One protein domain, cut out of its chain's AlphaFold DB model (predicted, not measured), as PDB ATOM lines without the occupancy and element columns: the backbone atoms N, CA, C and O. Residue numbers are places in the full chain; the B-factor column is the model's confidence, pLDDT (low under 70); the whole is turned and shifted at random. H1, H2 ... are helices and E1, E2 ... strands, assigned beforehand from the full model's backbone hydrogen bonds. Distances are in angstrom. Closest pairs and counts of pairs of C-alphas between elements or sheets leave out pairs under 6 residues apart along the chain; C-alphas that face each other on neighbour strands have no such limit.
ATOM      1  N   ALA A  78      48.551  73.665  37.532       87.25
ATOM      2  CA  ALA A  78      47.124  73.921  37.383       87.25
ATOM      3  C   ALA A  78      46.841  75.338  36.857       87.25
ATOM      4  O   ALA A  78      46.004  75.502  35.970       87.25
ATOM      5  N   ASP A  79      47.557  76.352  37.345       83.00
ATOM      6  CA  ASP A  79      47.419  77.722  36.840       83.00
ATOM      7  C   ASP A  79      47.913  77.836  35.398       83.00
ATOM      8  O   ASP A  79      47.264  78.482  34.578       83.00
ATOM      9  N   MET A  80      48.993  77.132  35.052       85.69
ATOM     10  CA  MET A  80      49.478  77.050  33.674       85.69
ATOM     11  C   MET A  80      48.439  76.413  32.745       85.69
ATOM     12  O   MET A  80      48.197  76.935  31.654       85.69
ATOM     13  N   VAL A  81      47.781  75.328  33.170       89.69
ATOM     14  CA  VAL A  81      46.697  74.709  32.393       89.69
ATOM     15  C   VAL A  81      45.551  75.700  32.207       89.69
ATOM     16  O   VAL A  81      45.148  75.927  31.072       89.69
ATOM     17  N   ARG A  82      45.081  76.360  33.275       88.00
ATOM     18  CA  ARG A  82      44.005  77.370  33.195       88.00
ATOM     19  C   ARG A  82      44.329  78.501  32.222       88.00
ATOM     20  O   ARG A  82      43.451  78.936  31.488       88.00
ATOM     21  N   GLN A  83      45.575  78.970  32.214       85.44
ATOM     22  CA  GLN A  83      46.006  80.077  31.359       85.44
ATOM     23  C   GLN A  83      46.212  79.681  29.893       85.44
ATOM     24  O   GLN A  83      46.173  80.545  29.022       85.44
ATOM     25  N   THR A  84      46.490  78.407  29.606       88.19
ATOM     26  CA  THR A  84      46.950  77.980  28.272       88.19
ATOM     27  C   THR A  84      46.034  76.991  27.568       88.19
ATOM     28  O   THR A  84      46.244  76.733  26.380       88.19
ATOM     29  N   ILE A  85      45.049  76.422  28.268       94.94
ATOM     30  CA  ILE A  85      44.113  75.473  27.674       94.94
ATOM     31  C   ILE A  85      43.280  76.149  26.583       94.94
ATOM     32  O   ILE A  85      42.727  77.231  26.761       94.94
ATOM     33  N   SER A  86      43.220  75.509  25.423       94.44
ATOM     34  CA  SER A  86      42.476  75.976  24.253       94.44
ATOM     35  C   SER A  86      42.016  74.787  23.414       94.44
ATOM     36  O   SER A  86      42.600  73.706  23.504       94.44
ATOM     37  N   VAL A  87      40.986  74.989  22.589       95.44
ATOM     38  CA  VAL A  87      40.490  73.985  21.638       95.44
ATOM     39  C   VAL A  87      40.588  74.559  20.234       95.44
ATOM     40  O   VAL A  87      40.036  75.623  19.971       95.44
ATOM     41  N   ASN A  88      41.291  73.864  19.342       92.12
ATOM     42  CA  ASN A  88      41.405  74.226  17.928       92.12
ATOM     43  C   ASN A  88      41.300  72.955  17.082       92.12
ATOM     44  O   ASN A  88      41.954  71.965  17.407       92.12
ATOM     45  N   ASP A  89      40.472  72.974  16.035       94.94
ATOM     46  CA  ASP A  89      40.265  71.852  15.102       94.94
ATOM     47  C   ASP A  89      39.991  70.501  15.793       94.94
ATOM     48  O   ASP A  89      40.551  69.469  15.432       94.94
ATOM     49  N   GLY A  90      39.154  70.510  16.838       93.12
ATOM     50  CA  GLY A  90      38.810  69.299  17.592       93.12
ATOM     51  C   GLY A  90      39.936  68.757  18.481       93.12
ATOM     52  O   GLY A  90      39.854  67.617  18.928       93.12
ATOM     53  N   VAL A  91      40.979  69.545  18.762       95.06
ATOM     54  CA  VAL A  91      42.102  69.165  19.633       95.06
ATOM     55  C   VAL A  91      42.195  70.112  20.827       95.06
ATOM     56  O   VAL A  91      42.333  71.325  20.661       95.06
ATOM     57  N   VAL A  92      42.183  69.551  22.038       94.31
ATOM     58  CA  VAL A  92      42.480  70.261  23.287       94.31
ATOM     59  C   VAL A  92      43.993  70.378  23.444       94.31
ATOM     60  O   VAL A  92      44.713  69.384  23.364       94.31
ATOM     61  N   SER A  93      44.492  71.590  23.680       94.75
ATOM     62  CA  SER A  93      45.919  71.888  23.823       94.75
ATOM     63  C   SER A  93      46.182  72.718  25.076       94.75
ATOM     64  O   SER A  93      45.572  73.770  25.235       94.75
ATOM     65  N   PHE A  94      47.122  72.298  25.928       94.44
ATOM     66  CA  PHE A  94      47.500  73.014  27.158       94.44
ATOM     67  C   PHE A  94      48.979  72.818  27.520       94.44
ATOM     68  O   PHE A  94      49.651  71.906  27.037       94.44
ATOM     69  N   ARG A  95      49.516  73.677  28.390       92.38
ATOM     70  CA  ARG A  95      50.864  73.569  28.967       92.38
ATOM     71  C   ARG A  95      50.785  73.497  30.490       92.38
ATOM     72  O   ARG A  95      49.935  74.128  31.097       92.38
ATOM     73  N   ILE A  96      51.735  72.780  31.091       91.19
ATOM     74  CA  ILE A  96      51.925  72.721  32.553       91.19
ATOM     75  C   ILE A  96      53.133  73.542  33.036       91.19
ATOM     76  O   ILE A  96      53.385  73.616  34.233       91.19
ATOM     77  N   LYS A  97      53.905  74.125  32.106       85.62
ATOM     78  CA  LYS A  97      55.051  75.009  32.375       85.62
ATOM     79  C   LYS A  97      55.336  75.946  31.197       85.62
ATOM     80  O   LYS A  97      55.023  75.608  30.049       85.62
ATOM     81  N   SER A  98      55.937  77.097  31.482       80.69
ATOM     82  CA  SER A  98      56.512  78.025  30.503       80.69
ATOM     83  C   SER A  98      57.910  77.548  30.063       80.69
ATOM     84  O   SER A  98      58.503  76.651  30.666       80.69
ATOM     85  N   GLY A  99      58.433  78.093  28.960       77.81
ATOM     86  CA  GLY A  99      59.815  77.846  28.535       77.81
ATOM     87  C   GLY A  99      59.997  77.622  27.037       77.81
ATOM     88  O   GLY A  99      59.150  77.054  26.339       77.81
ATOM     89  N   LYS A 100      61.154  78.058  26.529       75.81
ATOM     90  CA  LYS A 100      61.541  77.871  25.127       75.81
ATOM     91  C   LYS A 100      61.618  76.375  24.804       75.81
ATOM     92  O   LYS A 100      62.324  75.628  25.471       75.81
ATOM     93  N   GLY A 101      60.895  75.943  23.770       79.69
ATOM     94  CA  GLY A 101      60.866  74.543  23.327       79.69
ATOM     95  C   GLY A 101      59.844  73.649  24.040       79.69
ATOM     96  O   GLY A 101      59.677  72.499  23.634       79.69
ATOM     97  N   VAL A 102      59.109  74.156  25.040       84.50
ATOM     98  CA  VAL A 102      58.028  73.399  25.688       84.50
ATOM     99  C   VAL A 102      56.822  73.314  24.750       84.50
ATOM    100  O   VAL A 102      56.100  74.291  24.504       84.50
ATOM    101  N   LYS A 103      56.605  72.117  24.206       90.31
ATOM    102  CA  LYS A 103      55.437  71.808  23.380       90.31
ATOM    103  C   LYS A 103      54.201  71.618  24.269       90.31
ATOM    104  O   LYS A 103      54.337  71.078  25.366       90.31
ATOM    105  N   PRO A 104      53.017  72.070  23.828       91.44
ATOM    106  CA  PRO A 104      51.786  71.785  24.550       91.44
ATOM    107  C   PRO A 104      51.465  70.287  24.500       91.44
ATOM    108  O   PRO A 104      51.774  69.615  23.512       91.44
ATOM    109  N   ALA A 105      50.820  69.793  25.556       95.06
ATOM    110  CA  ALA A 105      50.089  68.538  25.503       95.06
ATOM    111  C   ALA A 105      48.911  68.707  24.540       95.06
ATOM    112  O   ALA A 105      48.332  69.791  24.466       95.06
ATOM    113  N   LYS A 106      48.587  67.653  23.794       96.19
ATOM    114  CA  LYS A 106      47.481  67.636  22.840       96.19
ATOM    115  C   LYS A 106      46.683  66.359  23.028       96.19
ATOM    116  O   LYS A 106      47.280  65.288  23.080       96.19
ATOM    117  N   VAL A 107      45.370  66.492  23.109       93.44
ATOM    118  CA  VAL A 107      44.422  65.380  23.228       93.44
ATOM    119  C   VAL A 107      43.269  65.669  22.277       93.44
ATOM    120  O   VAL A 107      42.866  66.828  22.152       93.44
ATOM    121  N   SER A 108      42.765  64.662  21.565       96.25
ATOM    122  CA  SER A 108      41.560  64.860  20.760       96.25
ATOM    123  C   SER A 108      40.384  65.225  21.676       96.25
ATOM    124  O   SER A 108      40.328  64.814  22.834       96.25
ATOM    125  N   MET A 109      39.451  66.039  21.188       93.88
ATOM    126  CA  MET A 109      38.282  66.445  21.972       93.88
ATOM    127  C   MET A 109      37.396  65.240  22.325       93.88
ATOM    128  O   MET A 109      36.778  65.231  23.384       93.88
ATOM    129  N   GLU A 110      37.368  64.222  21.461       94.62
ATOM    130  CA  GLU A 110      36.602  62.985  21.648       94.62
ATOM    131  C   GLU A 110      37.164  62.121  22.789       94.62
ATOM    132  O   GLU A 110      36.397  61.542  23.553       94.62
ATOM    133  N   GLU A 111      38.490  62.095  22.964       92.75
ATOM    134  CA  GLU A 111      39.173  61.298  23.994       92.75
ATOM    135  C   GLU A 111      39.450  62.089  25.282       92.75
ATOM    136  O   GLU A 111      39.931  61.532  26.269       92.75
ATOM    137  N   PHE A 112      39.189  63.402  25.301       92.94
ATOM    138  CA  PHE A 112      39.607  64.264  26.409       92.94
ATOM    139  C   PHE A 112      39.005  63.834  27.754       92.94
ATOM    140  O   PHE A 112      39.723  63.786  28.753       92.94
ATOM    141  N   SER A 113      37.718  63.477  27.780       90.75
ATOM    142  CA  SER A 113      37.050  63.004  28.999       90.75
ATOM    143  C   SER A 113      37.632  61.681  29.499       90.75
ATOM    144  O   SER A 113      37.951  61.569  30.681       90.75
ATOM    145  N   GLU A 114      37.851  60.713  28.605       90.25
ATOM    146  CA  GLU A 114      38.437  59.410  28.950       90.25
ATOM    147  C   GLU A 114      39.873  59.561  29.474       90.25
ATOM    148  O   GLU A 114      40.247  58.960  30.483       90.25
ATOM    149  N   ALA A 115      40.668  60.440  28.858       87.44
ATOM    150  CA  ALA A 115      42.013  60.753  29.327       87.44
ATOM    151  C   ALA A 115      42.010  61.359  30.743       87.44
ATOM    152  O   ALA A 115      42.860  61.012  31.565       87.44
ATOM    153  N   VAL A 116      41.058  62.248  31.055       91.88
ATOM    154  CA  VAL A 116      40.917  62.839  32.398       91.88
ATOM    155  C   VAL A 116      40.468  61.795  33.423       91.88
ATOM    156  O   VAL A 116      41.018  61.763  34.526       91.88
ATOM    157  N   GLU A 117      39.521  60.924  33.077       87.69
ATOM    158  CA  GLU A 117      39.070  59.829  33.946       87.69
ATOM    159  C   GLU A 117      40.206  58.856  34.267       87.69
ATOM    160  O   GLU A 117      40.434  58.533  35.438       87.69
ATOM    161  N   LEU A 118      40.982  58.463  33.255       88.44
ATOM    162  CA  LEU A 118      42.164  57.630  33.441       88.44
ATOM    163  C   LEU A 118      43.163  58.303  34.388       88.44
ATOM    164  O   LEU A 118      43.567  57.688  35.373       88.44
ATOM    165  N   LEU A 119      43.527  59.568  34.151       88.75
ATOM    166  CA  LEU A 119      44.448  60.305  35.026       88.75
ATOM    167  C   LEU A 119      43.929  60.376  36.468       88.75
ATOM    168  O   LEU A 119      44.687  60.113  37.402       88.75
ATOM    169  N   SER A 120      42.639  60.664  36.651       88.00
ATOM    170  CA  SER A 120      41.987  60.703  37.965       88.00
ATOM    171  C   SER A 120      42.115  59.368  38.707       88.00
ATOM    172  O   SER A 120      42.503  59.343  39.875       88.00
ATOM    173  N   SER A 121      41.908  58.242  38.014       89.69
ATOM    174  CA  SER A 121      42.029  56.899  38.604       89.69
ATOM    175  C   SER A 121      43.442  56.557  39.103       89.69
ATOM    176  O   SER A 121      43.608  55.673  39.940       89.69
ATOM    177  N   THR A 122      44.473  57.265  38.622       88.81
ATOM    178  CA  THR A 122      45.877  56.997  38.984       88.81
ATOM    179  C   THR A 122      46.387  57.796  40.182       88.81
ATOM    180  O   THR A 122      47.472  57.495  40.682       88.81
ATOM    181  N   VAL A 123      45.640  58.796  40.667       86.69
ATOM    182  CA  VAL A 123      46.131  59.766  41.666       86.69
ATOM    183  C   VAL A 123      46.660  59.081  42.930       86.69
ATOM    184  O   VAL A 123      47.785  59.355  43.349       86.69
ATOM    185  N   GLU A 124      45.894  58.154  43.510       87.50
ATOM    186  CA  GLU A 124      46.294  57.450  44.735       87.50
ATOM    187  C   GLU A 124      47.532  56.569  44.519       87.50
ATOM    188  O   GLU A 124      48.455  56.574  45.334       87.50
ATOM    189  N   ALA A 125      47.591  55.847  43.396       89.88
ATOM    190  CA  ALA A 125      48.725  54.989  43.060       89.88
ATOM    191  C   ALA A 125      50.024  55.803  42.908       89.88
ATOM    192  O   ALA A 125      51.077  55.394  43.405       89.88
ATOM    193  N   VAL A 126      49.945  56.982  42.281       87.81
ATOM    194  CA  VAL A 126      51.079  57.910  42.135       87.81
ATOM    195  C   VAL A 126      51.530  58.449  43.496       87.81
ATOM    196  O   VAL A 126      52.729  58.455  43.778       87.81
ATOM    197  N   GLN A 127      50.600  58.849  44.369       87.19
ATOM    198  CA  GLN A 127      50.926  59.327  45.721       87.19
ATOM    199  C   GLN A 127      51.608  58.244  46.567       87.19
ATOM    200  O   GLN A 127      52.613  58.513  47.227       87.19
ATOM    201  N   GLN A 128      51.115  57.005  46.510       86.50
ATOM    202  CA  GLN A 128      51.727  55.875  47.212       86.50
ATOM    203  C   GLN A 128      53.134  55.571  46.690       86.50
ATOM    204  O   GLN A 128      54.047  55.333  47.483       86.50
ATOM    205  N   ALA A 129      53.331  55.583  45.369       87.81
ATOM    206  CA  ALA A 129      54.647  55.380  44.768       87.81
ATOM    207  C   ALA A 129      55.640  56.474  45.197       87.81
ATOM    208  O   ALA A 129      56.760  56.158  45.599       87.81
ATOM    209  N   ALA A 130      55.216  57.741  45.193       82.88
ATOM    210  CA  ALA A 130      56.030  58.858  45.666       82.88
ATOM    211  C   ALA A 130      56.413  58.709  47.149       82.88
ATOM    212  O   ALA A 130      57.577  58.891  47.505       82.88
ATOM    213  N   GLY A 131      55.466  58.306  48.004       84.88
ATOM    214  CA  GLY A 131      55.725  58.037  49.420       84.88
ATOM    215  C   GLY A 131      56.772  56.939  49.642       84.88
ATOM    216  O   GLY A 131      57.657  57.103  50.478       84.88
ATOM    217  N   LYS A 132      56.735  55.852  48.858       90.56
ATOM    218  CA  LYS A 132      57.733  54.764  48.926       90.56
ATOM    219  C   LYS A 132      59.139  55.224  48.532       90.56
ATOM    220  O   LYS A 132      60.110  54.807  49.159       90.56
ATOM    221  N   LEU A 133      59.242  56.085  47.518       79.94
ATOM    222  CA  LEU A 133      60.518  56.659  47.084       79.94
ATOM    223  C   LEU A 133      61.105  57.598  48.143       79.94
ATOM    224  O   LEU A 133      62.293  57.526  48.427       79.94
ATOM    225  N   ALA A 134      60.275  58.440  48.763       73.50
ATOM    226  CA  ALA A 134      60.721  59.365  49.804       73.50
ATOM    227  C   ALA A 134      61.109  58.660  51.118       73.50
ATOM    228  O   ALA A 134      61.948  59.162  51.860       73.50
ATOM    229  N   ALA A 135      60.508  57.502  51.405       64.81
ATOM    230  CA  ALA A 135      60.775  56.705  52.603       64.81
ATOM    231  C   ALA A 135      61.947  55.717  52.459       64.81
ATOM    232  O   ALA A 135      62.245  55.009  53.418       64.81
ATOM    233  N   SER A 136      62.597  55.651  51.293       55.38
ATOM    234  CA  SER A 136      63.789  54.825  51.071       55.38
ATOM    235  C   SER A 136      65.041  55.715  51.127       55.38
ATOM    236  O   SER A 136      65.475  56.193  50.079       55.38
TER     237      SER A 136
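AT A GLANCE: This is residues 78 to 136 of the 140 residues of an uncharacterized protein of Pelagibacteraceae bacterium TMED247 (UniProt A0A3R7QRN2). A small three-stranded antiparallel sheet, E1 E2 E3, has a short helix, H1, grazing it, and from the sheet a two-helix arm leads away, with H2 starting beside the sheet and H3 carrying on after a change of direction near Thr 122. Residues 116 to 136, the larger part of H2 and the whole of H3 among them, stand free and stick out from the body. The printed part has 59 residues with three named helices and three named strands, in the order H1 E1 E2 E3 H2 H3, and its class is mixed, helices and strands. The whole is loose, with a radius of gyration of the C-alphas of 14.5 A, and elongated, spanning 45 by 29 by 17 A.

HOW THE PARTS SIT: H1, residues 78 to 84, is on the sheet but only grazes it, with its residues 80 to 84. Its closest C-alphas to E2, residues 91 to 94, are those of Thr 84 and Phe 94, 5.1 A apart. E1, residues 86 to 88, and E2 form a hairpin, antiparallel at 150 degrees, with N 86 and O 93 2.9 A apart, within hydrogen-bond range. E2 and E3, residues 105 to 108, form a second hairpin, antiparallel at 158 degrees, with N 92 and O 107 2.8 A apart, also within range. The three strands make a meander, each the antiparallel neighbour of the one before, with E1 and E3 as edge strands. H2, residues 112 to 121, only grazes the sheet with its residues 112 to 115; its closest C-alphas to E2 are those of Phe 112 and Val 92, 7.3 A apart. H3, residues 123 to 134, is not on the sheet, and H2 and H3 meet only through their link. H1 is apart from H2 and from H3. In H1, H2 and H3 every O i to N i+4 pair is within hydrogen-bond range.

IN THESE COORDINATES: H1 begins at C-alpha 78, at (47.124, 73.921, 37.383), and is 10.0 A long. E1 measures 6.6 A, E2 10.0 A and E3 10.4 A, and E3 ends at C-alpha 108, at (41.560, 64.860, 20.760). H2 is 14.5 A long. H3, the longest helix by residues, is 16.7 A long and ends at C-alpha 134, at (60.721, 59.365, 49.804).

THE WHOLE: The two C-alphas farthest apart are those of Asp 89 and Ser 136, 46.2 A. Without residues 116 to 136 the body spans 28 by 18 by 14 A. The printed part has no cut. The link from E2 to E3, 10 residues, is short, and the other links are tight. The mean pLDDT of the printed part is 88.0, and residues 135 to 136 are under 70.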